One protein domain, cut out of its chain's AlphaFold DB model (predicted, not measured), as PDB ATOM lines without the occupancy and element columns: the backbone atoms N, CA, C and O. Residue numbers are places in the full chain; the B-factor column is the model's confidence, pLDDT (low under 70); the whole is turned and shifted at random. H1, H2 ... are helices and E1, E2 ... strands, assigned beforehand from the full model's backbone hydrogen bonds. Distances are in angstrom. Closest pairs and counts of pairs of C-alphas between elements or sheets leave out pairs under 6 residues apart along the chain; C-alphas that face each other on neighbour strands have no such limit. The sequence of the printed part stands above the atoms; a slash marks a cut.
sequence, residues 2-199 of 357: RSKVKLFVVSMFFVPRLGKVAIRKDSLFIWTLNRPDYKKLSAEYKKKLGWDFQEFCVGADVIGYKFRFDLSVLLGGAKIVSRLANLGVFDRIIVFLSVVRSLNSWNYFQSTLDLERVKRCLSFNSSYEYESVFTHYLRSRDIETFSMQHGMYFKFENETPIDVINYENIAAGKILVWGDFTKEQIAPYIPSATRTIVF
ATOM      1  N   ARG A   2     -33.081   3.669  -1.684       44.50
ATOM      2  CA  ARG A   2     -32.175   2.494  -1.600       44.50
ATOM      3  C   ARG A   2     -32.181   1.571  -2.838       44.50
ATOM      4  O   ARG A   2     -31.126   1.076  -3.215       44.50
ATOM      5  N   SER A   3     -33.322   1.383  -3.511       68.88
ATOM      6  CA  SER A   3     -33.404   0.558  -4.733       68.88
ATOM      7  C   SER A   3     -32.696   1.186  -5.942       68.88
ATOM      8  O   SER A   3     -32.000   0.484  -6.668       68.88
ATOM      9  N   LYS A   4     -32.807   2.510  -6.121       68.31
ATOM     10  CA  LYS A   4     -32.169   3.245  -7.227       68.31
ATOM     11  C   LYS A   4     -30.646   3.301  -7.074       68.31
ATOM     12  O   LYS A   4     -29.935   3.082  -8.045       68.31
ATOM     13  N   VAL A   5     -30.146   3.503  -5.850       69.12
ATOM     14  CA  VAL A   5     -28.698   3.465  -5.556       69.12
ATOM     15  C   VAL A   5     -28.129   2.064  -5.787       69.12
ATOM     16  O   VAL A   5     -27.077   1.922  -6.399       69.12
ATOM     17  N   LYS A   6     -28.845   1.012  -5.369       74.56
ATOM     18  CA  LYS A   6     -28.441  -0.372  -5.649       74.56
ATOM     19  C   LYS A   6     -28.381  -0.645  -7.155       74.56
ATOM     20  O   LYS A   6     -27.398  -1.210  -7.617       74.56
ATOM     21  N   LEU A   7     -29.387  -0.211  -7.919       72.62
ATOM     22  CA  LEU A   7     -29.406  -0.364  -9.377       72.62
ATOM     23  C   LEU A   7     -28.244   0.383 -10.051       72.62
ATOM     24  O   LEU A   7     -27.630  -0.154 -10.970       72.62
ATOM     25  N   PHE A   8     -27.919   1.582  -9.564       76.50
ATOM     26  CA  PHE A   8     -26.786   2.382 -10.026       76.50
ATOM     27  C   PHE A   8     -25.452   1.657  -9.802       76.50
ATOM     28  O   PHE A   8     -24.693   1.445 -10.744       76.50
ATOM     29  N   VAL A   9     -25.203   1.209  -8.567       77.88
ATOM     30  CA  VAL A   9     -23.972   0.494  -8.193       77.88
ATOM     31  C   VAL A   9     -23.839  -0.813  -8.976       77.88
ATOM     32  O   VAL A   9     -22.767  -1.103  -9.502       77.88
ATOM     33  N   VAL A  10     -24.929  -1.577  -9.106       78.19
ATOM     34  CA  VAL A  10     -24.946  -2.813  -9.899       78.19
ATOM     35  C   VAL A  10     -24.643  -2.514 -11.367       78.19
ATOM     36  O   VAL A  10     -23.789  -3.165 -11.951       78.19
ATOM     37  N   SER A  11     -25.273  -1.500 -11.956       73.50
ATOM     38  CA  SER A  11     -25.081  -1.200 -13.379       73.50
ATOM     39  C   SER A  11     -23.674  -0.692 -13.698       73.50
ATOM     40  O   SER A  11     -23.150  -1.028 -14.752       73.50
ATOM     41  N   MET A  12     -23.034   0.073 -12.804       79.38
ATOM     42  CA  MET A  12     -21.658   0.534 -13.029       79.38
ATOM     43  C   MET A  12     -20.622  -0.567 -12.846       79.38
ATOM     44  O   MET A  12     -19.705  -0.689 -13.656       79.38
ATOM     45  N   PHE A  13     -20.729  -1.321 -11.754       83.06
ATOM     46  CA  PHE A  13     -19.600  -2.103 -11.254       83.06
ATOM     47  C   PHE A  13     -19.804  -3.603 -11.342       83.06
ATOM     48  O   PHE A  13     -18.908  -4.350 -10.966       83.06
ATOM     49  N   PHE A  14     -20.962  -4.075 -11.795       84.62
ATOM     50  CA  PHE A  14     -21.255  -5.495 -11.824       84.62
ATOM     51  C   PHE A  14     -21.676  -5.938 -13.219       84.62
ATOM     52  O   PHE A  14     -22.598  -5.401 -13.825       84.62
ATOM     53  N   VAL A  15     -20.997  -6.973 -13.704       85.81
ATOM     54  CA  VAL A  15     -21.337  -7.658 -14.953       85.81
ATOM     55  C   VAL A  15     -21.932  -9.026 -14.645       85.81
ATOM     56  O   VAL A  15     -21.604  -9.599 -13.596       85.81
ATOM     57  N   PRO A  16     -22.769  -9.583 -15.531       81.94
ATOM     58  CA  PRO A  16     -23.229 -10.955 -15.390       81.94
ATOM     59  C   PRO A  16     -22.029 -11.892 -15.368       81.94
ATOM     60  O   PRO A  16     -21.184 -11.870 -16.264       81.94
ATOM     61  N   ARG A  17     -21.932 -12.709 -14.323       84.69
ATOM     62  CA  ARG A  17     -20.946 -13.778 -14.254       84.69
ATOM     63  C   ARG A  17     -21.523 -14.977 -14.986       84.69
ATOM     64  O   ARG A  17     -22.422 -15.630 -14.470       84.69
ATOM     65  N   LEU A  18     -20.972 -15.269 -16.152       81.69
ATOM     66  CA  LEU A  18     -21.265 -16.497 -16.872       81.69
ATOM     67  C   LEU A  18     -20.660 -17.696 -16.130       81.69
ATOM     68  O   LEU A  18     -19.595 -17.594 -15.501       81.69
ATOM     69  N   GLY A  19     -21.343 -18.838 -16.203       73.19
ATOM     70  CA  GLY A  19     -20.755 -20.129 -15.853       73.19
ATOM     71  C   GLY A  19     -19.524 -20.460 -16.710       73.19
ATOM     72  O   GLY A  19     -19.179 -19.741 -17.648       73.19
ATOM     73  N   LYS A  20     -18.832 -21.567 -16.408       69.75
ATOM     74  CA  LYS A  20     -17.806 -22.092 -17.326       69.75
ATOM     75  C   LYS A  20     -18.502 -22.590 -18.595       69.75
ATOM     76  O   LYS A  20     -19.079 -23.672 -18.585       69.75
ATOM     77  N   VAL A  21     -18.434 -21.807 -19.666       74.62
ATOM     78  CA  VAL A  21     -19.011 -22.150 -20.969       74.62
ATOM     79  C   VAL A  21     -17.865 -22.538 -21.893       74.62
ATOM     80  O   VAL A  21     -17.108 -21.688 -22.345       74.62
ATOM     81  N   ALA A  22     -17.708 -23.837 -22.144       83.06
ATOM     82  CA  ALA A  22     -16.799 -24.316 -23.179       83.06
ATOM     83  C   ALA A  22     -17.553 -24.317 -24.512       83.06
ATOM     84  O   ALA A  22     -18.487 -25.107 -24.683       83.06
ATOM     85  N   ILE A  23     -17.175 -23.437 -25.440       87.00
ATOM     86  CA  ILE A  23     -17.774 -23.402 -26.775       87.00
ATOM     87  C   ILE A  23     -17.054 -24.414 -27.666       87.00
ATOM     88  O   ILE A  23     -15.843 -24.363 -27.850       87.00
ATOM     89  N   ARG A  24     -17.804 -25.404 -28.149       89.81
ATOM     90  CA  ARG A  24     -17.278 -26.586 -28.847       89.81
ATOM     91  C   ARG A  24     -17.698 -26.660 -30.309       89.81
ATOM     92  O   ARG A  24     -17.034 -27.366 -31.067       89.81
ATOM     93  N   LYS A  25     -18.772 -25.962 -30.683       94.75
ATOM     94  CA  LYS A  25     -19.339 -25.939 -32.037       94.75
ATOM     95  C   LYS A  25     -18.985 -24.644 -32.764       94.75
ATOM     96  O   LYS A  25     -18.645 -23.648 -32.129       94.75
ATOM     97  N   ASP A  26     -19.071 -24.674 -34.091       96.25
ATOM     98  CA  ASP A  26     -18.774 -23.514 -34.938       96.25
ATOM     99  C   ASP A  26     -19.942 -22.528 -35.080       96.25
ATOM    100  O   ASP A  26     -19.752 -21.390 -35.516       96.25
ATOM    101  N   SER A  27     -21.135 -22.957 -34.677       97.56
ATOM    102  CA  SER A  27     -22.373 -22.202 -34.765       97.56
ATOM    103  C   SER A  27     -22.945 -22.017 -33.365       97.56
ATOM    104  O   SER A  27     -23.149 -22.985 -32.633       97.56
ATOM    105  N   LEU A  28     -23.204 -20.772 -32.974       96.75
ATOM    106  CA  LEU A  28     -23.745 -20.430 -31.657       96.75
ATOM    107  C   LEU A  28     -25.175 -19.898 -31.786       96.75
ATOM    108  O   LEU A  28     -25.436 -19.044 -32.628       96.75
ATOM    109  N   PHE A  29     -26.094 -20.371 -30.950       97.12
ATOM    110  CA  PHE A  29     -27.413 -19.767 -30.781       97.12
ATOM    111  C   PHE A  29     -27.487 -19.096 -29.412       97.12
ATOM    112  O   PHE A  29     -27.282 -19.766 -28.397       97.12
ATOM    113  N   ILE A  30     -27.776 -17.794 -29.390       95.31
ATOM    114  CA  ILE A  30     -27.868 -17.011 -28.156       95.31
ATOM    115  C   ILE A  30     -29.263 -16.428 -27.942       95.31
ATOM    116  O   ILE A  30     -29.921 -15.996 -28.888       95.31
ATOM    117  N   TRP A  31     -29.705 -16.413 -26.684       94.50
ATOM    118  CA  TRP A  31     -30.956 -15.781 -26.263       94.50
ATOM    119  C   TRP A  31     -30.904 -15.341 -24.794       94.50
ATOM    120  O   TRP A  31     -30.127 -15.863 -23.993       94.50
ATOM    121  N   THR A  32     -31.778 -14.414 -24.417       90.31
ATOM    122  CA  THR A  32     -31.908 -13.884 -23.052       90.31
ATOM    123  C   THR A  32     -33.215 -14.333 -22.408       90.31
ATOM    124  O   THR A  32     -33.233 -14.756 -21.253       90.31
ATOM    125  N   LEU A  33     -34.322 -14.277 -23.156       87.50
ATOM    126  CA  LEU A  33     -35.666 -14.529 -22.637       87.50
ATOM    127  C   LEU A  33     -36.082 -15.994 -22.808       87.50
ATOM    128  O   LEU A  33     -36.135 -16.523 -23.915       87.50
ATOM    129  N   ASN A  34     -36.439 -16.646 -21.700       85.50
ATOM    130  CA  ASN A  34     -36.856 -18.047 -21.680       85.50
ATOM    131  C   ASN A  34     -38.384 -18.173 -21.821       85.50
ATOM    132  O   ASN A  34     -39.082 -18.432 -20.841       85.50
ATOM    133  N   ARG A  35     -38.909 -17.963 -23.037       84.44
ATOM    134  CA  ARG A  35     -40.349 -18.067 -23.338       84.44
ATOM    135  C   ARG A  35     -40.684 -19.292 -24.208       84.44
ATOM    136  O   ARG A  35     -39.911 -19.604 -25.116       84.44
ATOM    137  N   PRO A  36     -41.823 -19.982 -23.987       86.19
ATOM    138  CA  PRO A  36     -42.212 -21.144 -24.796       86.19
ATOM    139  C   PRO A  36     -42.363 -20.849 -26.297       86.19
ATOM    140  O   PRO A  36     -41.873 -21.613 -27.126       86.19
ATOM    141  N   ASP A  37     -42.983 -19.725 -26.656       81.81
ATOM    142  CA  ASP A  37     -43.163 -19.295 -28.047       81.81
ATOM    143  C   ASP A  37     -41.819 -18.994 -28.736       81.81
ATOM    144  O   ASP A  37     -41.600 -19.387 -29.882       81.81
ATOM    145  N   TYR A  38     -40.864 -18.414 -28.003       90.75
ATOM    146  CA  TYR A  38     -39.515 -18.126 -28.508       90.75
ATOM    147  C   TYR A  38     -38.710 -19.407 -28.763       90.75
ATOM    148  O   TYR A  38     -37.952 -19.498 -29.733       90.75
ATOM    149  N   LYS A  39     -38.899 -20.438 -27.928       91.56
ATOM    150  CA  LYS A  39     -38.295 -21.762 -28.148       91.56
ATOM    151  C   LYS A  39     -38.824 -22.422 -29.412       91.56
ATOM    152  O   LYS A  39     -38.033 -22.959 -30.181       91.56
ATOM    153  N   LYS A  40     -40.139 -22.359 -29.644       91.12
ATOM    154  CA  LYS A  40     -40.753 -22.909 -30.860       91.12
ATOM    155  C   LYS A  40     -40.191 -22.221 -32.102       91.12
ATOM    156  O   LYS A  40     -39.703 -22.892 -33.004       91.12
ATOM    157  N   LEU A  41     -40.189 -20.888 -32.113       92.69
ATOM    158  CA  LEU A  41     -39.677 -20.123 -33.246       92.69
ATOM    159  C   LEU A  41     -38.186 -20.398 -33.499       92.69
ATOM    160  O   LEU A  41     -37.788 -20.655 -34.632       92.69
ATOM    161  N   SER A  42     -37.354 -20.387 -32.452       95.56
ATOM    162  CA  SER A  42     -35.917 -20.656 -32.599       95.56
ATOM    163  C   SER A  42     -35.624 -22.079 -33.062       95.56
ATOM    164  O   SER A  42     -34.708 -22.271 -33.861       95.56
ATOM    165  N   ALA A  43     -36.405 -23.078 -32.641       95.12
ATOM    166  CA  ALA A  43     -36.290 -24.438 -33.161       95.12
ATOM    167  C   ALA A  43     -36.514 -24.490 -34.682       95.12
ATOM    168  O   ALA A  43     -35.707 -25.096 -35.387       95.12
ATOM    169  N   GLU A  44     -37.534 -23.798 -35.198       93.88
ATOM    170  CA  GLU A  44     -37.814 -23.758 -36.640       93.88
ATOM    171  C   GLU A  44     -36.734 -22.996 -37.430       93.88
ATOM    172  O   GLU A  44     -36.309 -23.459 -38.490       93.88
ATOM    173  N   TYR A  45     -36.202 -21.885 -36.903       95.50
ATOM    174  CA  TYR A  45     -35.043 -21.211 -37.512       95.50
ATOM    175  C   TYR A  45     -33.820 -22.131 -37.579       95.50
ATOM    176  O   TYR A  45     -33.226 -22.284 -38.647       95.50
ATOM    177  N   LYS A  46     -33.459 -22.775 -36.461       95.38
ATOM    178  CA  LYS A  46     -32.310 -23.691 -36.396       95.38
ATOM    179  C   LYS A  46     -32.473 -24.853 -37.377       95.38
ATOM    180  O   LYS A  46     -31.546 -25.156 -38.122       95.38
ATOM    181  N   LYS A  47     -33.669 -25.446 -37.433       94.06
ATOM    182  CA  LYS A  47     -34.018 -26.511 -38.382       94.06
ATOM    183  C   LYS A  47     -33.881 -26.052 -39.835       94.06
ATOM    184  O   LYS A  47     -33.304 -26.779 -40.639       94.06
ATOM    185  N   LYS A  48     -34.377 -24.857 -40.175       92.75
ATOM    186  CA  LYS A  48     -34.306 -24.306 -41.538       92.75
ATOM    187  C   LYS A  48     -32.878 -23.947 -41.958       92.75
ATOM    188  O   LYS A  48     -32.527 -24.149 -43.118       92.75
ATOM    189  N   LEU A  49     -32.061 -23.439 -41.034       94.12
ATOM    190  CA  LEU A  49     -30.639 -23.153 -41.265       94.12
ATOM    191  C   LEU A  49     -29.808 -24.436 -41.394       94.12
ATOM    192  O   LEU A  49     -28.864 -24.478 -42.177       94.12
ATOM    193  N   GLY A  50     -30.162 -25.485 -40.646       94.38
ATOM    194  CA  GLY A  50     -29.485 -26.781 -40.691       94.38
ATOM    195  C   GLY A  50     -28.076 -26.778 -40.088       94.38
ATOM    196  O   GLY A  50     -27.317 -27.713 -40.327       94.38
ATOM    197  N   TRP A  51     -27.705 -25.739 -39.336       95.50
ATOM    198  CA  TRP A  51     -26.412 -25.669 -38.653       95.50
ATOM    199  C   TRP A  51     -26.452 -26.422 -37.324       95.50
ATOM    200  O   TRP A  51     -27.485 -26.475 -36.650       95.50
ATOM    201  N   ASP A  52     -25.308 -26.972 -36.920       95.12
ATOM    202  CA  ASP A  52     -25.173 -27.614 -35.617       95.12
ATOM    203  C   ASP A  52     -24.890 -26.561 -34.537       95.12
ATOM    204  O   ASP A  52     -23.749 -26.162 -34.303       95.12
ATOM    205  N   PHE A  53     -25.947 -26.074 -33.887       96.69
ATOM    206  CA  PHE A  53     -25.832 -25.004 -32.901       96.69
ATOM    207  C   PHE A  53     -25.377 -25.506 -31.530       96.69
ATOM    208  O   PHE A  53     -25.851 -26.522 -31.009       96.69
ATOM    209  N   GLN A  54     -24.487 -24.743 -30.899       95.12
ATOM    210  CA  GLN A  54     -24.350 -24.728 -29.450       95.12
ATOM    211  C   GLN A  54     -25.283 -23.659 -28.897       95.12
ATOM    212  O   GLN A  54     -25.272 -22.521 -29.350       95.12
ATOM    213  N   GLU A  55     -26.090 -24.033 -27.918       93.38
ATOM    214  CA  GLU A  55     -27.066 -23.149 -27.300       93.38
ATOM    215  C   GLU A  55     -26.468 -22.483 -26.060       93.38
ATOM    216  O   GLU A  55     -25.817 -23.144 -25.249       93.38
ATOM    217  N   PHE A  56     -26.663 -21.171 -25.935       89.44
ATOM    218  CA  PHE A  56     -26.129 -20.379 -24.839       89.44
ATOM    219  C   PHE A  56     -27.111 -19.281 -24.406       89.44
ATOM    220  O   PHE A  56     -27.403 -18.349 -25.158       89.44
ATOM    221  N   CYS A  57     -27.617 -19.372 -23.175       88.31
ATOM    222  CA  CYS A  57     -28.564 -18.402 -22.650       88.31
ATOM    223  C   CYS A  57     -27.827 -17.288 -21.907       88.31
ATOM    224  O   CYS A  57     -27.494 -17.421 -20.730       88.31
ATOM    225  N   VAL A  58     -27.642 -16.142 -22.560       81.75
ATOM    226  CA  VAL A  58     -26.907 -14.999 -21.994       81.75
ATOM    227  C   VAL A  58     -27.565 -14.472 -20.707       81.75
ATOM    228  O   VAL A  58     -26.881 -13.894 -19.866       81.75
ATOM    229  N   GLY A  59     -28.874 -14.697 -20.525       74.31
ATOM    230  CA  GLY A  59     -29.622 -14.325 -19.318       74.31
ATOM    231  C   GLY A  59     -29.628 -15.386 -18.209       74.31
ATOM    232  O   GLY A  59     -29.400 -15.054 -17.047       74.31
ATOM    233  N   ALA A  60     -29.892 -16.656 -18.538       69.44
ATOM    234  CA  ALA A  60     -30.068 -17.721 -17.543       69.44
ATOM    235  C   ALA A  60     -28.752 -18.380 -17.100       69.44
ATOM    236  O   ALA A  60     -28.666 -18.846 -15.966       69.44
ATOM    237  N   ASP A  61     -27.709 -18.362 -17.937       71.62
ATOM    238  CA  ASP A  61     -26.384 -18.907 -17.592       71.62
ATOM    239  C   ASP A  61     -25.561 -17.953 -16.700       71.62
ATOM    240  O   ASP A  61     -24.375 -18.171 -16.418       71.62
ATOM    241  N   VAL A  62     -26.205 -16.881 -16.232       73.75
ATOM    242  CA  VAL A  62     -25.684 -15.928 -15.261       73.75
ATOM    243  C   VAL A  62     -25.781 -16.536 -13.863       73.75
ATOM    244  O   VAL A  62     -26.810 -16.480 -13.199       73.75
ATOM    245  N   ILE A  63     -24.666 -17.074 -13.368       79.00
ATOM    246  CA  ILE A  63     -24.551 -17.669 -12.022       79.00
ATOM    247  C   ILE A  63     -24.367 -16.623 -10.906       79.00
ATOM    248  O   ILE A  63     -24.089 -16.961  -9.757       79.00
ATOM    249  N   GLY A  64     -24.457 -15.337 -11.241       83.25
ATOM    250  CA  GLY A  64     -24.336 -14.226 -10.305       83.25
ATOM    251  C   GLY A  64     -23.753 -12.987 -10.963       83.25
ATOM    252  O   GLY A  64     -23.740 -12.847 -12.182       83.25
ATOM    253  N   TYR A  65     -23.222 -12.086 -10.145       83.56
ATOM    254  CA  TYR A  65     -22.614 -10.846 -10.609       83.56
ATOM    255  C   TYR A  65     -21.131 -10.814 -10.244       83.56
ATOM    256  O   TYR A  65     -20.745 -11.204  -9.142       83.56
ATOM    257  N   LYS A  66     -20.287 -10.353 -11.167       85.25
ATOM    258  CA  LYS A  66     -18.854 -10.161 -10.931       85.25
ATOM    259  C   LYS A  66     -18.560  -8.671 -10.835       85.25
ATOM    260  O   LYS A  66     -18.862  -7.931 -11.767       85.25
ATOM    261  N   PHE A  67     -17.941  -8.258  -9.730       88.06
ATOM    262  CA  PHE A  67     -17.432  -6.899  -9.601       88.06
ATOM    263  C   PHE A  67     -16.335  -6.649 -10.647       88.06
ATOM    264  O   PHE A  67     -15.412  -7.454 -10.806       88.06
ATOM    265  N   ARG A  68     -16.451  -5.540 -11.371       84.38
ATOM    266  CA  ARG A  68     -15.519  -5.051 -12.384       84.38
ATOM    267  C   ARG A  68     -15.419  -3.537 -12.226       84.38
ATOM    268  O   ARG A  68     -16.410  -2.824 -12.340       84.38
ATOM    269  N   PHE A  69     -14.204  -3.065 -11.990       86.88
ATOM    270  CA  PHE A  69     -13.862  -1.653 -12.048       86.88
ATOM    271  C   PHE A  69     -12.735  -1.482 -13.057       86.88
ATOM    272  O   PHE A  69     -11.709  -2.152 -12.953       86.88
ATOM    273  N   ASP A  70     -12.942  -0.600 -14.027       88.88
ATOM    274  CA  ASP A  70     -11.965  -0.283 -15.056       88.88
ATOM    275  C   ASP A  70     -12.062   1.215 -15.371       88.88
ATOM    276  O   ASP A  70     -13.057   1.697 -15.916       88.88
ATOM    277  N   LEU A  71     -11.033   1.971 -14.981       92.00
ATOM    278  CA  LEU A  71     -11.005   3.419 -15.179       92.00
ATOM    279  C   LEU A  71     -11.031   3.783 -16.671       92.00
ATOM    280  O   LEU A  71     -11.637   4.787 -17.042       92.00
ATOM    281  N   SER A  72     -10.431   2.957 -17.534       93.50
ATOM    282  CA  SER A  72     -10.442   3.186 -18.981       93.50
ATOM    283  C   SER A  72     -11.855   3.071 -19.558       93.50
ATOM    284  O   SER A  72     -12.242   3.882 -20.400       93.50
ATOM    285  N   VAL A  73     -12.667   2.148 -19.027       93.50
ATOM    286  CA  VAL A  73     -14.085   2.000 -19.381       93.50
ATOM    287  C   VAL A  73     -14.893   3.223 -18.953       93.50
ATOM    288  O   VAL A  73     -15.712   3.712 -19.730       93.50
ATOM    289  N   LEU A  74     -14.650   3.759 -17.752       94.00
ATOM    290  CA  LEU A  74     -15.326   4.975 -17.283       94.00
ATOM    291  C   LEU A  74     -14.995   6.182 -18.167       94.00
ATOM    292  O   LEU A  74     -15.898   6.898 -18.599       94.00
ATOM    293  N   LEU A  75     -13.713   6.383 -18.485       95.31
ATOM    294  CA  LEU A  75     -13.275   7.466 -19.367       95.31
ATOM    295  C   LEU A  75     -13.820   7.293 -20.793       95.31
ATOM    296  O   LEU A  75     -14.275   8.261 -21.404       95.31
ATOM    297  N   GLY A  76     -13.832   6.061 -21.309       94.62
ATOM    298  CA  GLY A  76     -14.418   5.722 -22.606       94.62
ATOM    299  C   GLY A  76     -15.917   6.008 -22.659       94.62
ATOM    300  O   GLY A  76     -16.384   6.674 -23.583       94.62
ATOM    301  N   GLY A  77     -16.664   5.590 -21.634       94.31
ATOM    302  CA  GLY A  77     -18.091   5.876 -21.505       94.31
ATOM    303  C   GLY A  77     -18.383   7.374 -21.436       94.31
ATOM    304  O   GLY A  77     -19.257   7.863 -22.150       94.31
ATOM    305  N   ALA A  78     -17.602   8.127 -20.656       94.94
ATOM    306  CA  ALA A  78     -17.737   9.580 -20.565       94.94
ATOM    307  C   ALA A  78     -17.466  10.262 -21.916       94.94
ATOM    308  O   ALA A  78     -18.209  11.157 -22.317       94.94
ATOM    309  N   LYS A  79     -16.447   9.798 -22.654       95.56
ATOM    310  CA  LYS A  79     -16.111  10.288 -23.998       95.56
ATOM    311  C   LYS A  79     -17.202   9.992 -25.030       95.56
ATOM    312  O   LYS A  79     -17.414  10.799 -25.930       95.56
ATOM    313  N   ILE A  80     -17.875   8.844 -24.937       94.25
ATOM    314  CA  ILE A  80     -19.011   8.516 -25.812       94.25
ATOM    315  C   ILE A  80     -20.178   9.459 -25.507       94.25
ATOM    316  O   ILE A  80     -20.692  10.113 -26.409       94.25
ATOM    317  N   VAL A  81     -20.549   9.592 -24.233       94.81
ATOM    318  CA  VAL A  81     -21.700  10.401 -23.802       94.81
ATOM    319  C   VAL A  81     -21.495  11.890 -24.072       94.81
ATOM    320  O   VAL A  81     -22.451  12.583 -24.417       94.81
ATOM    321  N   SER A  82     -20.266  12.400 -23.958       93.38
ATOM    322  CA  SER A  82     -19.968  13.809 -24.241       93.38
ATOM    323  C   SER A  82     -20.155  14.182 -25.713       93.38
ATOM    324  O   SER A  82     -20.407  15.345 -26.013       93.38
ATOM    325  N   ARG A  83     -20.091  13.204 -26.626       94.44
ATOM    326  CA  ARG A  83     -20.337  13.394 -28.065       94.44
ATOM    327  C   ARG A  83     -21.817  13.366 -28.437       94.44
ATOM    328  O   ARG A  83     -22.158  13.731 -29.557       94.44
ATOM    329  N   LEU A  84     -22.692  12.937 -27.527       92.44
ATOM    330  CA  LEU A  84     -24.130  12.918 -27.769       92.44
ATOM    331  C   LEU A  84     -24.697  14.328 -27.573       92.44
ATOM    332  O   LEU A  84     -24.623  14.905 -26.479       92.44
ATOM    333  N   ALA A  85     -25.242  14.887 -28.649       90.06
ATOM    334  CA  ALA A  85     -25.968  16.151 -28.628       90.06
ATOM    335  C   ALA A  85     -27.382  15.958 -28.052       90.06
ATOM    336  O   ALA A  85     -27.899  14.845 -28.020       90.06
ATOM    337  N   ASN A  86     -28.006  17.050 -27.604       91.06
ATOM    338  CA  ASN A  86     -29.438  17.111 -27.270       91.06
ATOM    339  C   ASN A  86     -29.936  16.178 -26.145       91.06
ATOM    340  O   ASN A  86     -31.131  15.928 -26.048       91.06
ATOM    341  N   LEU A  87     -29.051  15.703 -25.262       92.06
ATOM    342  CA  LEU A  87     -29.443  14.935 -24.074       92.06
ATOM    343  C   LEU A  87     -29.448  15.795 -22.808       92.06
ATOM    344  O   LEU A  87     -28.470  16.508 -22.531       92.06
ATOM    345  N   GLY A  88     -30.511  15.660 -22.009       94.50
ATOM    346  CA  GLY A  88     -30.589  16.215 -20.663       94.50
ATOM    347  C   GLY A  88     -29.603  15.540 -19.706       94.50
ATOM    348  O   GLY A  88     -29.059  14.471 -19.982       94.50
ATOM    349  N   VAL A  89     -29.356  16.155 -18.546       92.19
ATOM    350  CA  VAL A  89     -28.387  15.635 -17.559       92.19
ATOM    351  C   VAL A  89     -28.749  14.216 -17.106       92.19
ATOM    352  O   VAL A  89     -27.873  13.357 -17.017       92.19
ATOM    353  N   PHE A  90     -30.034  13.948 -16.865       91.62
ATOM    354  CA  PHE A  90     -30.495  12.622 -16.456       91.62
ATOM    355  C   PHE A  90     -30.312  11.574 -17.560       91.62
ATOM    356  O   PHE A  90     -29.799  10.492 -17.274       91.62
ATOM    357  N   ASP A  91     -30.631  11.908 -18.811       91.56
ATOM    358  CA  ASP A  91     -30.445  11.001 -19.949       91.56
ATOM    359  C   ASP A  91     -28.965  10.684 -20.161       91.56
ATOM    360  O   ASP A  91     -28.593   9.531 -20.360       91.56
ATOM    361  N   ARG A  92     -28.088  11.685 -20.015       93.44
ATOM    362  CA  ARG A  92     -26.631  11.484 -20.072       93.44
ATOM    363  C   ARG A  92     -26.148  10.505 -19.012       93.44
ATOM    364  O   ARG A  92     -25.320   9.656 -19.325       93.44
ATOM    365  N   ILE A  93     -26.659  10.600 -17.784       91.56
ATOM    366  CA  ILE A  93     -26.321   9.649 -16.717       91.56
ATOM    367  C   ILE A  93     -26.807   8.247 -17.091       91.56
ATOM    368  O   ILE A  93     -26.036   7.299 -16.986       91.56
ATOM    369  N   ILE A  94     -28.048   8.098 -17.564       90.31
ATOM    370  CA  ILE A  94     -28.596   6.793 -17.963       90.31
ATOM    371  C   ILE A  94     -27.754   6.175 -19.084       90.31
ATOM    372  O   ILE A  94     -27.309   5.034 -18.955       90.31
ATOM    373  N   VAL A  95     -27.462   6.933 -20.142       91.44
ATOM    374  CA  VAL A  95     -26.639   6.458 -21.262       91.44
ATOM    375  C   VAL A  95     -25.227   6.119 -20.795       91.44
ATOM    376  O   VAL A  95     -24.711   5.062 -21.148       91.44
ATOM    377  N   PHE A  96     -24.612   6.955 -19.956       94.00
ATOM    378  CA  PHE A  96     -23.299   6.677 -19.376       94.00
ATOM    379  C   PHE A  96     -23.268   5.340 -18.640       94.00
ATOM    380  O   PHE A  96     -22.379   4.526 -18.884       94.00
ATOM    381  N   LEU A  97     -24.259   5.085 -17.786       91.25
ATOM    382  CA  LEU A  97     -24.366   3.834 -17.043       91.25
ATOM    383  C   LEU A  97     -24.526   2.635 -17.978       91.25
ATOM    384  O   LEU A  97     -23.842   1.629 -17.796       91.25
ATOM    385  N   SER A  98     -25.379   2.750 -18.995       89.44
ATOM    386  CA  SER A  98     -25.591   1.698 -19.995       89.44
ATOM    387  C   SER A  98     -24.327   1.408 -20.807       89.44
ATOM    388  O   SER A  98     -23.980   0.243 -21.011       89.44
ATOM    389  N   VAL A  99     -23.590   2.443 -21.222       91.62
ATOM    390  CA  VAL A  99     -22.326   2.304 -21.960       91.62
ATOM    391  C   VAL A  99     -21.252   1.660 -21.086       91.62
ATOM    392  O   VAL A  99     -20.633   0.686 -21.506       91.62
ATOM    393  N   VAL A 100     -21.061   2.140 -19.853       92.69
ATOM    394  CA  VAL A 100     -20.094   1.566 -18.902       92.69
ATOM    395  C   VAL A 100     -20.405   0.097 -18.625       92.69
ATOM    396  O   VAL A 100     -19.510  -0.746 -18.701       92.69
ATOM    397  N   ARG A 101     -21.676  -0.240 -18.375       89.81
ATOM    398  CA  ARG A 101     -22.118  -1.627 -18.175       89.81
ATOM    399  C   ARG A 101     -21.802  -2.504 -19.384       89.81
ATOM    400  O   ARG A 101     -21.324  -3.629 -19.220       89.81
ATOM    401  N   SER A 102     -22.053  -1.991 -20.586       90.75
ATOM    402  CA  SER A 102     -21.823  -2.706 -21.844       90.75
ATOM    403  C   SER A 102     -20.335  -2.949 -22.091       90.75
ATOM    404  O   SER A 102     -19.940  -4.078 -22.359       90.75
ATOM    405  N   LEU A 103     -19.492  -1.931 -21.904       92.06
ATOM    406  CA  LEU A 103     -18.035  -2.035 -22.031       92.06
ATOM    407  C   LEU A 103     -17.418  -2.967 -20.976       92.06
ATOM    408  O   LEU A 103     -16.551  -3.782 -21.287       92.06
ATOM    409  N   ASN A 104     -17.896  -2.922 -19.731       91.69
ATOM    410  CA  ASN A 104     -17.459  -3.872 -18.707       91.69
ATOM    411  C   ASN A 104     -17.852  -5.312 -19.073       91.69
ATOM    412  O   ASN A 104     -17.061  -6.240 -18.879       91.69
ATOM    413  N   SER A 105     -19.064  -5.506 -19.603       89.12
ATOM    414  CA  SER A 105     -19.549  -6.821 -20.046       89.12
ATOM    415  C   SER A 105     -18.733  -7.335 -21.233       89.12
ATOM    416  O   SER A 105     -18.319  -8.490 -21.231       89.12
ATOM    417  N   TRP A 106     -18.396  -6.456 -22.177       91.06
ATOM    418  CA  TRP A 106     -17.483  -6.738 -23.280       91.06
ATOM    419  C   TRP A 106     -16.119  -7.239 -22.798       91.06
ATOM    420  O   TRP A 106     -15.702  -8.339 -23.157       91.06
ATOM    421  N   ASN A 107     -15.448  -6.479 -21.924       90.00
ATOM    422  CA  ASN A 107     -14.144  -6.862 -21.366       90.00
ATOM    423  C   ASN A 107     -14.230  -8.193 -20.603       90.00
ATOM    424  O   ASN A 107     -13.292  -8.999 -20.580       90.00
ATOM    425  N   TYR A 108     -15.370  -8.452 -19.960       88.50
ATOM    426  CA  TYR A 108     -15.627  -9.725 -19.309       88.50
ATOM    427  C   TYR A 108     -15.755 -10.882 -20.307       88.50
ATOM    428  O   TYR A 108     -15.078 -11.893 -20.111       88.50
ATOM    429  N   PHE A 109     -16.537 -10.734 -21.378       88.31
ATOM    430  CA  PHE A 109     -16.662 -11.745 -22.432       88.31
ATOM    431  C   PHE A 109     -15.316 -12.029 -23.099       88.31
ATOM    432  O   PHE A 109     -14.922 -13.190 -23.199       88.31
ATOM    433  N   GLN A 110     -14.557 -10.979 -23.422       88.69
ATOM    434  CA  GLN A 110     -13.226 -11.081 -24.018       88.69
ATOM    435  C   GLN A 110     -12.237 -11.906 -23.186       88.69
ATOM    436  O   GLN A 110     -11.391 -12.591 -23.750       88.69
ATOM    437  N   SER A 111     -12.330 -11.838 -21.856       87.56
ATOM    438  CA  SER A 111     -11.414 -12.540 -20.945       87.56
ATOM    439  C   SER A 111     -11.913 -13.908 -20.476       87.56
ATOM    440  O   SER A 111     -11.177 -14.610 -19.787       87.56
ATOM    441  N   THR A 112     -13.157 -14.277 -20.793       85.81
ATOM    442  CA  THR A 112     -13.794 -15.492 -20.248       85.81
ATOM    443  C   THR A 112     -14.135 -16.514 -21.326       85.81
ATOM    444  O   THR A 112     -14.167 -17.707 -21.030       85.81
ATOM    445  N   LEU A 113     -14.415 -16.067 -22.550       87.06
ATOM    446  CA  LEU A 113     -14.913 -16.926 -23.617       87.06
ATOM    447  C   LEU A 113     -13.814 -17.232 -24.622       87.06
ATOM    448  O   LEU A 113     -13.220 -16.325 -25.205       87.06
ATOM    449  N   ASP A 114     -13.618 -18.522 -24.854       88.62
ATOM    450  CA  ASP A 114     -12.885 -19.025 -26.003       88.62
ATOM    451  C   ASP A 114     -13.850 -19.142 -27.191       88.62
ATOM    452  O   ASP A 114     -14.876 -19.823 -27.111       88.62
ATOM    453  N   LEU A 115     -13.534 -18.421 -28.267       90.81
ATOM    454  CA  LEU A 115     -14.336 -18.333 -29.485       90.81
ATOM    455  C   LEU A 115     -13.595 -18.850 -30.721       90.81
ATOM    456  O   LEU A 115     -14.118 -18.687 -31.817       90.81
ATOM    457  N   GLU A 116     -12.416 -19.469 -30.585       89.69
ATOM    458  CA  GLU A 116     -11.572 -19.845 -31.738       89.69
ATOM    459  C   GLU A 116     -12.298 -20.712 -32.777       89.69
ATOM    460  O   GLU A 116     -11.991 -20.674 -33.967       89.69
ATOM    461  N   ARG A 117     -13.286 -21.493 -32.333       92.19
ATOM    462  CA  ARG A 117     -14.069 -22.387 -33.194       92.19
ATOM    463  C   ARG A 117     -15.298 -21.729 -33.809       92.19
ATOM    464  O   ARG A 117     -15.814 -22.257 -34.790       92.19
ATOM    465  N   VAL A 118     -15.787 -20.633 -33.231       96.06
ATOM    466  CA  VAL A 118     -17.060 -20.018 -33.616       96.06
ATOM    467  C   VAL A 118     -16.876 -19.244 -34.911       96.06
ATOM    468  O   VAL A 118     -16.093 -18.307 -34.981       96.06
ATOM    469  N   LYS A 119     -17.638 -19.622 -35.933       97.19
ATOM    470  CA  LYS A 119     -17.658 -18.963 -37.242       97.19
ATOM    471  C   LYS A 119     -18.906 -18.121 -37.436       97.19
ATOM    472  O   LYS A 119     -18.859 -17.111 -38.134       97.19
ATOM    473  N   ARG A 120     -20.018 -18.542 -36.826       97.81
ATOM    474  CA  ARG A 120     -21.314 -17.883 -36.968       97.81
ATOM    475  C   ARG A 120     -22.126 -17.899 -35.679       97.81
ATOM    476  O   ARG A 120     -22.013 -18.816 -34.864       97.81
ATOM    477  N   CYS A 121     -22.981 -16.903 -35.508       98.06
ATOM    478  CA  CYS A 121     -23.907 -16.816 -34.393       98.06
ATOM    479  C   CYS A 121     -25.282 -16.324 -34.835       98.06
ATOM    480  O   CYS A 121     -25.394 -15.338 -35.560       98.06
ATOM    481  N   LEU A 122     -26.316 -17.013 -34.364       98.38
ATOM    482  CA  LEU A 122     -27.707 -16.611 -34.456       98.38
ATOM    483  C   LEU A 122     -28.169 -16.094 -33.091       98.38
ATOM    484  O   LEU A 122     -28.193 -16.845 -32.117       98.38
ATOM    485  N   SER A 123     -28.566 -14.832 -33.031       97.62
ATOM    486  CA  SER A 123     -29.192 -14.219 -31.861       97.62
ATOM    487  C   SER A 123     -30.706 -14.238 -32.028       97.62
ATOM    488  O   SER A 123     -31.217 -13.940 -33.114       97.62
ATOM    489  N   PHE A 124     -31.437 -14.551 -30.958       97.12
ATOM    490  CA  PHE A 124     -32.893 -14.448 -30.975       97.12
ATOM    491  C   PHE A 124     -33.337 -12.998 -31.217       97.12
ATOM    492  O   PHE A 124     -34.200 -12.739 -32.053       97.12
ATOM    493  N   ASN A 125     -32.716 -12.047 -30.518       95.94
ATOM    494  CA  ASN A 125     -32.894 -10.618 -30.725       95.94
ATOM    495  C   ASN A 125     -31.583  -9.877 -30.425       95.94
ATOM    496  O   ASN A 125     -31.277  -9.546 -29.279       95.94
ATOM    497  N   SER A 126     -30.812  -9.570 -31.471       96.62
ATOM    498  CA  SER A 126     -29.526  -8.875 -31.317       96.62
ATOM    499  C   SER A 126     -29.637  -7.411 -30.867       96.62
ATOM    500  O   SER A 126     -28.613  -6.773 -30.656       96.62
ATOM    501  N   SER A 127     -30.844  -6.879 -30.692       94.88
ATOM    502  CA  SER A 127     -31.087  -5.522 -30.186       94.88
ATOM    503  C   SER A 127     -31.401  -5.512 -28.683       94.88
ATOM    504  O   SER A 127     -31.551  -4.448 -28.084       94.88
ATOM    505  N   TYR A 128     -31.519  -6.688 -28.052       92.25
ATOM    506  CA  TYR A 128     -32.011  -6.825 -26.682       92.25
ATOM    507  C   TYR A 128     -30.889  -7.072 -25.668       92.25
ATOM    508  O   TYR A 128     -30.092  -7.997 -25.809       92.25
ATOM    509  N   GLU A 129     -30.849  -6.255 -24.613       88.56
ATOM    510  CA  GLU A 129     -29.994  -6.418 -23.426       88.56
ATOM    511  C   GLU A 129     -28.581  -6.973 -23.717       88.56
ATOM    512  O   GLU A 129     -27.830  -6.408 -24.510       88.56
ATOM    513  N   TYR A 130     -28.175  -8.067 -23.063       88.00
ATOM    514  CA  TYR A 130     -26.840  -8.639 -23.208       88.00
ATOM    515  C   TYR A 130     -26.634  -9.405 -24.516       88.00
ATOM    516  O   TYR A 130     -25.480  -9.559 -24.919       88.00
ATOM    517  N   GLU A 131     -27.699  -9.835 -25.204       92.56
ATOM    518  CA  GLU A 131     -27.572 -10.369 -26.567       92.56
ATOM    519  C   GLU A 131     -26.946  -9.329 -27.493       92.56
ATOM    520  O   GLU A 131     -26.074  -9.683 -28.284       92.56
ATOM    521  N   SER A 132     -27.313  -8.051 -27.355       94.19
ATOM    522  CA  SER A 132     -26.734  -6.971 -28.164       94.19
ATOM    523  C   SER A 132     -25.228  -6.803 -27.940       94.19
ATOM    524  O   SER A 132     -24.442  -6.821 -28.890       94.19
ATOM    525  N   VAL A 133     -24.798  -6.740 -26.675       93.12
ATOM    526  CA  VAL A 133     -23.383  -6.589 -26.303       93.12
ATOM    527  C   VAL A 133     -22.577  -7.799 -26.767       93.12
ATOM    528  O   VAL A 133     -21.493  -7.647 -27.331       93.12
ATOM    529  N   PHE A 134     -23.115  -9.003 -26.560       93.38
ATOM    530  CA  PHE A 134     -22.480 -10.239 -26.998       93.38
ATOM    531  C   PHE A 134     -22.363 -10.292 -28.523       93.38
ATOM    532  O   PHE A 134     -21.299 -10.609 -29.047       93.38
ATOM    533  N   THR A 135     -23.417  -9.906 -29.245       96.06
ATOM    534  CA  THR A 135     -23.422  -9.879 -30.713       96.06
ATOM    535  C   THR A 135     -22.392  -8.888 -31.257       96.06
ATOM    536  O   THR A 135     -21.635  -9.236 -32.163       96.06
ATOM    537  N   HIS A 136     -22.287  -7.681 -30.686       95.12
ATOM    538  CA  HIS A 136     -21.235  -6.742 -31.078       95.12
ATOM    539  C   HIS A 136     -19.828  -7.295 -30.795       95.12
ATOM    540  O   HIS A 136     -18.932  -7.110 -31.620       95.12
ATOM    541  N   TYR A 137     -19.639  -8.000 -29.670       94.88
ATOM    542  CA  TYR A 137     -18.364  -8.646 -29.344       94.88
ATOM    543  C   TYR A 137     -17.984  -9.687 -30.397       94.88
ATOM    544  O   TYR A 137     -16.879  -9.625 -30.936       94.88
ATOM    545  N   LEU A 138     -18.909 -10.572 -30.772       95.94
ATOM    546  CA  LEU A 138     -18.684 -11.537 -31.849       95.94
ATOM    547  C   LEU A 138     -18.332 -10.847 -33.171       95.94
ATOM    548  O   LEU A 138     -17.355 -11.213 -33.818       95.94
ATOM    549  N   ARG A 139     -19.072  -9.795 -33.541       95.56
ATOM    550  CA  ARG A 139     -18.826  -9.053 -34.784       95.56
ATOM    551  C   ARG A 139     -17.430  -8.426 -34.823       95.56
ATOM    552  O   ARG A 139     -16.816  -8.393 -35.878       95.56
ATOM    553  N   SER A 140     -16.905  -7.967 -33.682       94.50
ATOM    554  CA  SER A 140     -15.532  -7.433 -33.588       94.50
ATOM    555  C   SER A 140     -14.423  -8.473 -33.747       94.50
ATOM    556  O   SER A 140     -13.257  -8.108 -33.867       94.50
ATOM    557  N   ARG A 141     -14.778  -9.760 -33.704       95.12
ATOM    558  CA  ARG A 141     -13.893 -10.905 -33.943       95.12
ATOM    559  C   ARG A 141     -14.089 -11.500 -35.339       95.12
ATOM    560  O   ARG A 141     -13.732 -12.651 -35.550       95.12
ATOM    561  N   ASP A 142     -14.716 -10.748 -36.243       95.75
ATOM    562  CA  ASP A 142     -15.052 -11.176 -37.604       95.75
ATOM    563  C   ASP A 142     -15.935 -12.438 -37.662       95.75
ATOM    564  O   ASP A 142     -15.973 -13.152 -38.663       95.75
ATOM    565  N   ILE A 143     -16.692 -12.707 -36.590       97.50
ATOM    566  CA  ILE A 143     -17.676 -13.793 -36.546       97.50
ATOM    567  C   ILE A 143     -18.950 -13.327 -37.250       97.50
ATOM    568  O   ILE A 143     -19.482 -12.243 -36.984       97.50
ATOM    569  N   GLU A 144     -19.478 -14.175 -38.128       98.19
ATOM    570  CA  GLU A 144     -20.709 -13.900 -38.852       98.19
ATOM    571  C   GLU A 144     -21.901 -13.874 -37.883       98.19
ATOM    572  O   GLU A 144     -22.144 -14.827 -37.148       98.19
ATOM    573  N   THR A 145     -22.663 -12.784 -37.852       98.56
ATOM    574  CA  THR A 145     -23.750 -12.603 -36.876       98.56
ATOM    575  C   THR A 145     -25.085 -12.386 -37.568       98.56
ATOM    576  O   THR A 145     -25.192 -11.578 -38.490       98.56
ATOM    577  N   PHE A 146     -26.105 -13.089 -37.082       98.56
ATOM    578  CA  PHE A 146     -27.474 -13.067 -37.579       98.56
ATOM    579  C   PHE A 146     -28.437 -12.729 -36.441       98.56
ATOM    580  O   PHE A 146     -28.317 -13.281 -35.352       98.56
ATOM    581  N   SER A 147     -29.423 -11.873 -36.696       98.31
ATOM    582  CA  SER A 147     -30.569 -11.654 -35.807       98.31
ATOM    583  C   SER A 147     -31.816 -12.285 -36.409       98.31
ATOM    584  O   SER A 147     -32.077 -12.112 -37.600       98.31
ATOM    585  N   MET A 148     -32.602 -12.985 -35.598       97.81
ATOM    586  CA  MET A 148     -33.922 -13.464 -36.007       97.81
ATOM    587  C   MET A 148     -34.959 -12.334 -35.970       97.81
ATOM    588  O   MET A 148     -34.941 -11.495 -35.070       97.81
ATOM    589  N   GLN A 149     -35.921 -12.366 -36.893       96.00
ATOM    590  CA  GLN A 149     -37.217 -11.713 -36.705       96.00
ATOM    591  C   GLN A 149     -38.125 -12.603 -35.840       96.00
ATOM    592  O   GLN A 149     -38.232 -13.810 -36.091       96.00
ATOM    593  N   HIS A 150     -38.779 -12.003 -34.838       92.31
ATOM    594  CA  HIS A 150     -39.646 -12.689 -33.863       92.31
ATOM    595  C   HIS A 150     -41.042 -12.066 -33.684       92.31
ATOM    596  O   HIS A 150     -41.805 -12.487 -32.820       92.31
ATOM    597  N   GLY A 151     -41.376 -11.083 -34.511       89.88
ATOM    598  CA  GLY A 151     -42.695 -10.468 -34.641       89.88
ATOM    599  C   GLY A 151     -42.790  -9.820 -36.017       89.88
ATOM    600  O   GLY A 151     -41.787  -9.760 -36.729       89.88
ATOM    601  N   MET A 152     -43.967  -9.347 -36.423       90.62
ATOM    602  CA  MET A 152     -44.054  -8.606 -37.682       90.62
ATOM    603  C   MET A 152     -43.444  -7.220 -37.488       90.62
ATOM    604  O   MET A 152     -43.863  -6.493 -36.592       90.62
ATOM    605  N   TYR A 153     -42.442  -6.878 -38.295       93.25
ATOM    606  CA  TYR A 153     -41.848  -5.544 -38.275       93.25
ATOM    607  C   TYR A 153     -42.352  -4.744 -39.462       93.25
ATOM    608  O   TYR A 153     -42.376  -5.243 -40.592       93.25
ATOM    609  N   PHE A 154     -42.754  -3.515 -39.179       91.69
ATOM    610  CA  PHE A 154     -43.248  -2.563 -40.152       91.69
ATOM    611  C   PHE A 154     -43.056  -1.143 -39.627       91.69
ATOM    612  O   PHE A 154     -42.765  -0.938 -38.447       91.69
ATOM    613  N   LYS A 155     -43.208  -0.162 -40.514       90.56
ATOM    614  CA  LYS A 155     -43.184   1.243 -40.140       90.56
ATOM    615  C   LYS A 155     -44.514   1.607 -39.481       90.56
ATOM    616  O   LYS A 155     -45.550   1.523 -40.129       90.56
ATOM    617  N   PHE A 156     -44.465   2.040 -38.227       86.50
ATOM    618  CA  PHE A 156     -45.638   2.551 -37.520       86.50
ATOM    619  C   PHE A 156     -46.056   3.910 -38.098       86.50
ATOM    620  O   PHE A 156     -45.219   4.802 -38.263       86.50
ATOM    621  N   GLU A 157     -47.339   4.057 -38.426       84.12
ATOM    622  CA  GLU A 157     -47.911   5.302 -38.970       84.12
ATOM    623  C   GLU A 157     -48.342   6.296 -37.872       84.12
ATOM    624  O   GLU A 157     -48.457   7.495 -38.128       84.12
ATOM    625  N   ASN A 158     -48.526   5.809 -36.645       83.56
ATOM    626  CA  ASN A 158     -48.957   6.558 -35.464       83.56
ATOM    627  C   ASN A 158     -47.845   6.622 -34.390       83.56
ATOM    628  O   ASN A 158     -46.664   6.784 -34.709       83.56
ATOM    629  N   GLU A 159     -48.208   6.557 -33.102       80.38
ATOM    630  CA  GLU A 159     -47.245   6.540 -31.998       80.38
ATOM    631  C   GLU A 159     -46.285   5.350 -32.131       80.38
ATOM    632  O   GLU A 159     -46.692   4.193 -32.165       80.38
ATOM    633  N   THR A 160     -44.988   5.646 -32.191       82.50
ATOM    634  CA  THR A 160     -43.943   4.638 -32.359       82.50
ATOM    635  C   THR A 160     -43.732   3.867 -31.051       82.50
ATOM    636  O   THR A 160     -43.242   4.451 -30.079       82.50
ATOM    637  N   PRO A 161     -44.061   2.563 -30.984       83.69
ATOM    638  CA  PRO A 161     -43.865   1.791 -29.768       83.69
ATOM    639  C   PRO A 161     -42.381   1.513 -29.530       83.69
ATOM    640  O   PRO A 161     -41.567   1.497 -30.451       83.69
ATOM    641  N   ILE A 162     -42.027   1.174 -28.289       84.88
ATOM    642  CA  ILE A 162     -40.657   0.766 -27.933       84.88
ATOM    643  C   ILE A 162     -40.162  -0.452 -28.737       84.88
ATOM    644  O   ILE A 162     -38.959  -0.657 -28.883       84.88
ATOM    645  N   ASP A 163     -41.084  -1.238 -29.296       85.00
ATOM    646  CA  ASP A 163     -40.795  -2.437 -30.080       85.00
ATOM    647  C   ASP A 163     -39.991  -2.147 -31.359       85.00
ATOM    648  O   ASP A 163     -39.335  -3.061 -31.869       85.00
ATOM    649  N   VAL A 164     -39.960  -0.898 -31.848       91.56
ATOM    650  CA  VAL A 164     -39.135  -0.518 -33.013       91.56
ATOM    651  C   VAL A 164     -37.645  -0.727 -32.781       91.56
ATOM    652  O   VAL A 164     -36.908  -1.054 -33.709       91.56
ATOM    653  N   ILE A 165     -37.205  -0.666 -31.519       91.69
ATOM    654  CA  ILE A 165     -35.814  -0.921 -31.122       91.69
ATOM    655  C   ILE A 165     -35.326  -2.277 -31.651       91.69
ATOM    656  O   ILE A 165     -34.142  -2.430 -31.956       91.69
ATOM    657  N   ASN A 166     -36.225  -3.252 -31.809       93.44
ATOM    658  CA  ASN A 166     -35.884  -4.584 -32.293       93.44
ATOM    659  C   ASN A 166     -35.316  -4.581 -33.719       93.44
ATOM    660  O   ASN A 166     -34.467  -5.424 -34.009       93.44
ATOM    661  N   TYR A 167     -35.714  -3.634 -34.576       94.06
ATOM    662  CA  TYR A 167     -35.180  -3.505 -35.933       94.06
ATOM    663  C   TYR A 167     -34.322  -2.250 -36.163       94.06
ATOM    664  O   TYR A 167     -33.483  -2.265 -37.059       94.06
ATOM    665  N   GLU A 168     -34.455  -1.199 -35.349       94.88
ATOM    666  CA  GLU A 168     -33.604  -0.000 -35.460       94.88
ATOM    667  C   GLU A 168     -32.195  -0.220 -34.889       94.88
ATOM    668  O   GLU A 168     -31.213   0.306 -35.410       94.88
ATOM    669  N   ASN A 169     -32.067  -1.034 -33.834       94.44
ATOM    670  CA  ASN A 169     -30.818  -1.200 -33.076       94.44
ATOM    671  C   ASN A 169     -30.169  -2.582 -33.255       94.44
ATOM    672  O   ASN A 169     -29.527  -3.100 -32.339       94.44
ATOM    673  N   ILE A 170     -30.314  -3.185 -34.438       96.69
ATOM    674  CA  ILE A 170     -29.762  -4.513 -34.737       96.69
ATOM    675  C   ILE A 170     -28.233  -4.495 -34.616       96.69
ATOM    676  O   ILE A 170     -27.538  -3.861 -35.413       96.69
ATOM    677  N   ALA A 171     -27.694  -5.247 -33.655       96.88
ATOM    678  CA  ALA A 171     -26.248  -5.380 -33.470       96.88
ATOM    679  C   ALA A 171     -25.599  -6.359 -34.465       96.88
ATOM    680  O   ALA A 171     -24.414  -6.223 -34.801       96.88
ATOM    681  N   ALA A 172     -26.362  -7.356 -34.924       98.06
ATOM    682  CA  ALA A 172     -25.901  -8.369 -35.870       98.06
ATOM    683  C   ALA A 172     -25.548  -7.766 -37.236       98.06
ATOM    684  O   ALA A 172     -26.166  -6.806 -37.680       98.06
ATOM    685  N   GLY A 173     -24.578  -8.359 -37.935       98.00
ATOM    686  CA  GLY A 173     -24.239  -7.964 -39.306       98.00
ATOM    687  C   GLY A 173     -25.314  -8.337 -40.333       98.00
ATOM    688  O   GLY A 173     -25.325  -7.792 -41.436       98.00
ATOM    689  N   LYS A 174     -26.218  -9.262 -39.993       98.19
ATOM    690  CA  LYS A 174     -27.344  -9.693 -40.829       98.19
ATOM    691  C   LYS A 174     -28.627  -9.789 -40.007       98.19
ATOM    692  O   LYS A 174     -28.590 -10.249 -38.867       98.19
ATOM    693  N   ILE A 175     -29.768  -9.436 -40.592       98.06
ATOM    694  CA  ILE A 175     -31.098  -9.736 -40.040       98.06
ATOM    695  C   ILE A 175     -31.864 -10.665 -40.980       98.06
ATOM    696  O   ILE A 175     -31.916 -10.438 -42.188       98.06
ATOM    697  N   LEU A 176     -32.446 -11.716 -40.407       97.75
ATOM    698  CA  LEU A 176     -33.299 -12.673 -41.098       97.75
ATOM    699  C   LEU A 176     -34.750 -12.211 -40.978       97.75
ATOM    700  O   LEU A 176     -35.352 -12.358 -39.914       97.75
ATOM    701  N   VAL A 177     -35.292 -11.652 -42.058       96.69
ATOM    702  CA  VAL A 177     -36.680 -11.178 -42.108       96.69
ATOM    703  C   VAL A 177     -37.604 -12.196 -42.764       96.69
ATOM    704  O   VAL A 177     -37.178 -13.038 -43.556       96.69
ATOM    705  N   TRP A 178     -38.882 -12.134 -42.411       94.38
ATOM    706  CA  TRP A 178     -39.891 -13.103 -42.811       94.38
ATOM    707  C   TRP A 178     -40.373 -12.954 -44.248       94.38
ATOM    708  O   TRP A 178     -40.758 -13.960 -44.819       94.38
ATOM    709  N   GLY A 179     -40.317 -11.767 -44.843       93.44
ATOM    710  CA  GLY A 179     -40.806 -11.542 -46.201       93.44
ATOM    711  C   GLY A 179     -40.358 -10.198 -46.756       93.44
ATOM    712  O   GLY A 179     -39.754  -9.387 -46.040       93.44
ATOM    713  N   ASP A 180     -40.659  -9.972 -48.031       93.69
ATOM    714  CA  ASP A 180     -40.362  -8.712 -48.711       93.69
ATOM    715  C   ASP A 180     -41.139  -7.544 -48.090       93.69
ATOM    716  O   ASP A 180     -40.551  -6.480 -47.912       93.69
ATOM    717  N   PHE A 181     -42.363  -7.772 -47.591       93.75
ATOM    718  CA  PHE A 181     -43.107  -6.759 -46.833       93.75
ATOM    719  C   PHE A 181     -42.272  -6.169 -45.690       93.75
ATOM    720  O   PHE A 181     -42.048  -4.963 -45.628       93.75
ATOM    721  N   THR A 182     -41.757  -7.014 -44.789       95.06
ATOM    722  CA  THR A 182     -40.948  -6.522 -43.668       95.06
ATOM    723  C   THR A 182     -39.691  -5.825 -44.172       95.06
ATOM    724  O   THR A 182     -39.368  -4.749 -43.674       95.06
ATOM    725  N   LYS A 183     -38.996  -6.398 -45.164       95.94
ATOM    726  CA  LYS A 183     -37.789  -5.797 -45.743       95.94
ATOM    727  C   LYS A 183     -38.048  -4.378 -46.244       95.94
ATOM    728  O   LYS A 183     -37.259  -3.496 -45.925       95.94
ATOM    729  N   GLU A 184     -39.118  -4.165 -47.002       95.25
ATOM    730  CA  GLU A 184     -39.487  -2.858 -47.551       95.25
ATOM    731  C   GLU A 184     -39.845  -1.866 -46.445       95.25
ATOM    732  O   GLU A 184     -39.339  -0.744 -46.426       95.25
ATOM    733  N   GLN A 185     -40.656  -2.302 -45.481       94.75
ATOM    734  CA  GLN A 185     -41.151  -1.442 -44.411       94.75
ATOM    735  C   GLN A 185     -40.049  -0.956 -43.467       94.75
ATOM    736  O   GLN A 185     -40.092   0.186 -43.007       94.75
ATOM    737  N   ILE A 186     -39.054  -1.802 -43.174       95.19
ATOM    738  CA  ILE A 186     -37.982  -1.450 -42.234       95.19
ATOM    739  C   ILE A 186     -36.693  -0.986 -42.910       95.19
ATOM    740  O   ILE A 186     -35.793  -0.534 -42.208       95.19
ATOM    741  N   ALA A 187     -36.581  -1.058 -44.242       95.56
ATOM    742  CA  ALA A 187     -35.364  -0.689 -44.974       95.56
ATOM    743  C   ALA A 187     -34.752   0.667 -44.558       95.56
ATOM    744  O   ALA A 187     -33.533   0.712 -44.394       95.56
ATOM    745  N   PRO A 188     -35.531   1.747 -44.322       94.56
ATOM    746  CA  PRO A 188     -34.975   3.037 -43.898       94.56
ATOM    747  C   PRO A 188     -34.357   3.038 -42.492       94.56
ATOM    748  O   PRO A 188     -33.602   3.946 -42.155       94.56
ATOM    749  N   TYR A 189     -34.709   2.050 -41.672       94.81
ATOM    750  CA  TYR A 189     -34.394   1.981 -40.247       94.81
ATOM    751  C   TYR A 189     -33.271   0.992 -39.926       94.81
ATOM    752  O   TYR A 189     -32.704   1.029 -38.836       94.81
ATOM    753  N   ILE A 190     -32.942   0.103 -40.866       95.12
ATOM    754  CA  ILE A 190     -31.863  -0.866 -40.693       95.12
ATOM    755  C   ILE A 190     -30.518  -0.129 -40.626       95.12
ATOM    756  O   ILE A 190     -30.214   0.669 -41.519       95.12
ATOM    757  N   PRO A 191     -29.666  -0.417 -39.623       95.06
ATOM    758  CA  PRO A 191     -28.318   0.128 -39.583       95.06
ATOM    759  C   PRO A 191     -27.562  -0.166 -40.881       95.06
ATOM    760  O   PRO A 191     -27.561  -1.295 -41.359       95.06
ATOM    761  N   SER A 192     -26.835   0.812 -41.422       94.31
ATOM    762  CA  SER A 192     -26.112   0.661 -42.697       94.31
ATOM    763  C   SER A 192     -25.079  -0.477 -42.709       94.31
ATOM    764  O   SER A 192     -24.727  -0.995 -43.766       94.31
ATOM    765  N   ALA A 193     -24.593  -0.880 -41.531       93.44
ATOM    766  CA  ALA A 193     -23.678  -2.006 -41.348       93.44
ATOM    767  C   ALA A 193     -24.378  -3.380 -41.284       93.44
ATOM    768  O   ALA A 193     -23.704  -4.397 -41.119       93.44
ATOM    769  N   THR A 194     -25.707  -3.411 -41.380       97.38
ATOM    770  CA  THR A 194     -26.540  -4.605 -41.253       97.38
ATOM    771  C   THR A 194     -27.185  -4.922 -42.596       97.38
ATOM    772  O   THR A 194     -27.868  -4.094 -43.192       97.38
ATOM    773  N   ARG A 195     -27.002  -6.152 -43.078       96.88
ATOM    774  CA  ARG A 195     -27.652  -6.640 -44.299       96.88
ATOM    775  C   ARG A 195     -28.972  -7.339 -43.975       96.88
ATOM    776  O   ARG A 195     -29.005  -8.280 -43.185       96.88
ATOM    777  N   THR A 196     -30.038  -6.952 -44.661       97.12
ATOM    778  CA  THR A 196     -31.333  -7.645 -44.596       97.12
ATOM    779  C   THR A 196     -31.356  -8.858 -45.519       97.12
ATOM    780  O   THR A 196     -30.947  -8.768 -46.677       97.12
ATOM    781  N   ILE A 197     -31.848  -9.988 -45.010       97.12
ATOM    782  CA  ILE A 197     -31.977 -11.254 -45.736       97.12
ATOM    783  C   ILE A 197     -33.413 -11.743 -45.609       97.12
ATOM    784  O   ILE A 197     -33.880 -12.014 -44.504       97.12
ATOM    785  N   VAL A 198     -34.103 -11.884 -46.741       95.69
ATOM    786  CA  VAL A 198     -35.475 -12.403 -46.787       95.69
ATOM    787  C   VAL A 198     -35.426 -13.917 -46.641       95.69
ATOM    788  O   VAL A 198     -35.262 -14.677 -47.598       95.69
ATOM    789  N   PHE A 199     -35.504 -14.343 -45.389       94.81
ATOM    790  CA  PHE A 199     -35.318 -15.721 -44.981       94.81
ATOM    791  C   PHE A 199     -36.611 -16.529 -45.047       94.81
ATOM    792  O   PHE A 199     -36.543 -17.757 -45.090       94.81
TER     793      PHE A 199
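This is residues 2 to 199 of the 357 residues of an uncharacterized protein of Zhongshania antarctica (UniProt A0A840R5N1). Picture two lobes, joined where the long helix H4 packs on H5: one is a strongly twisted sheet of six parallel strands in three layers, H5 over one face and H2 over the other, with H7 over the edge strand E8. In the other lobe H3 folds back on H4, and H1 and E1, paired with E4, pack on H4; residues 2 to 7 of H1 stick out. The printed part has 198 residues, mixed in class, in the order H1 E1 E2 H2 E3 E4 H3 H4 E5 H5 E6 H6 E7 H7 E8. It is compact, with a radius of gyration of the C-alphas of 17.4 A and spans of 45 by 45 by 31 A.

Start at H1, residues 2 to 13, which with residues 8 to 13 alone touches the hub, H4, residues 89 to 112; their closest C-alphas, Met 12 and Arg 101, are 5.6 A apart. Next, E1, residues 14 to 18, is antiparallel to E4, residues 62 to 67, with N 17 and O 64 at 2.8 A. H3, residues 71 to 82, forms a hairpin with H4 at a steep tilt of 40 degrees, opposite ways; the closest C-alphas, Gly 77 and Val 100, are 5.4 A apart. H4 touches H5, residues 129 to 139, with residues 102 to 110 alone, closest at C-alphas Ser 102 and Val 133, 6.1 A. Now read the parallel sheet across: E3, residues 53 to 57, E2, 27 to 31, E5, 120 to 123, E6, 144 to 148, E7, 174 to 177, E8, 195 to 198. Within hydrogen-bond range, in that order, are N 54 and O 27, 2.8 A; N 122 and O 28, 2.8 A; N 121 and O 144, 2.8 A; N 147 and O 174, 2.8 A; N 197 and O 175, 2.9 A. H5 has a height over the sheet of 8.6 A; on the opposite face H2, residues 36 to 49, has 9.1 A. H7, residues 180 to 186, lies over E8, while H6, residues 162 to 168, only grazes the sheet with residues 166 to 167. Four strand-helix-strand units, parallel neighbours with a helix between, have right-handed crossovers: E2 H2 E3, E5 H5 E6, E6 H6 E7 and E7 H7 E8. Every O i to N i+4 pair is within hydrogen-bond range in H1, H2, H3, H4 and H7; H5 has 6 of 7, and H6 1 of 3 beside 3 of 4 O i to N i+3 pairs.

Find C-alpha 2 at (-32.175, 2.494, -1.600), where H1 begins. H4 runs 34.5 A from C-alpha 89 at (-28.387, 15.635, -17.559); H2 is 20.2 A long. E8 ends at C-alpha 198, (-35.475, -12.403, -46.787).

The C-alphas farthest apart, Arg 2 and Asp 180, are 49.1 A apart. The printed part has no cut, and its one long link is E6 to H6. Look for pLDDT under 70 at residues 2 to 5, 20 and 60.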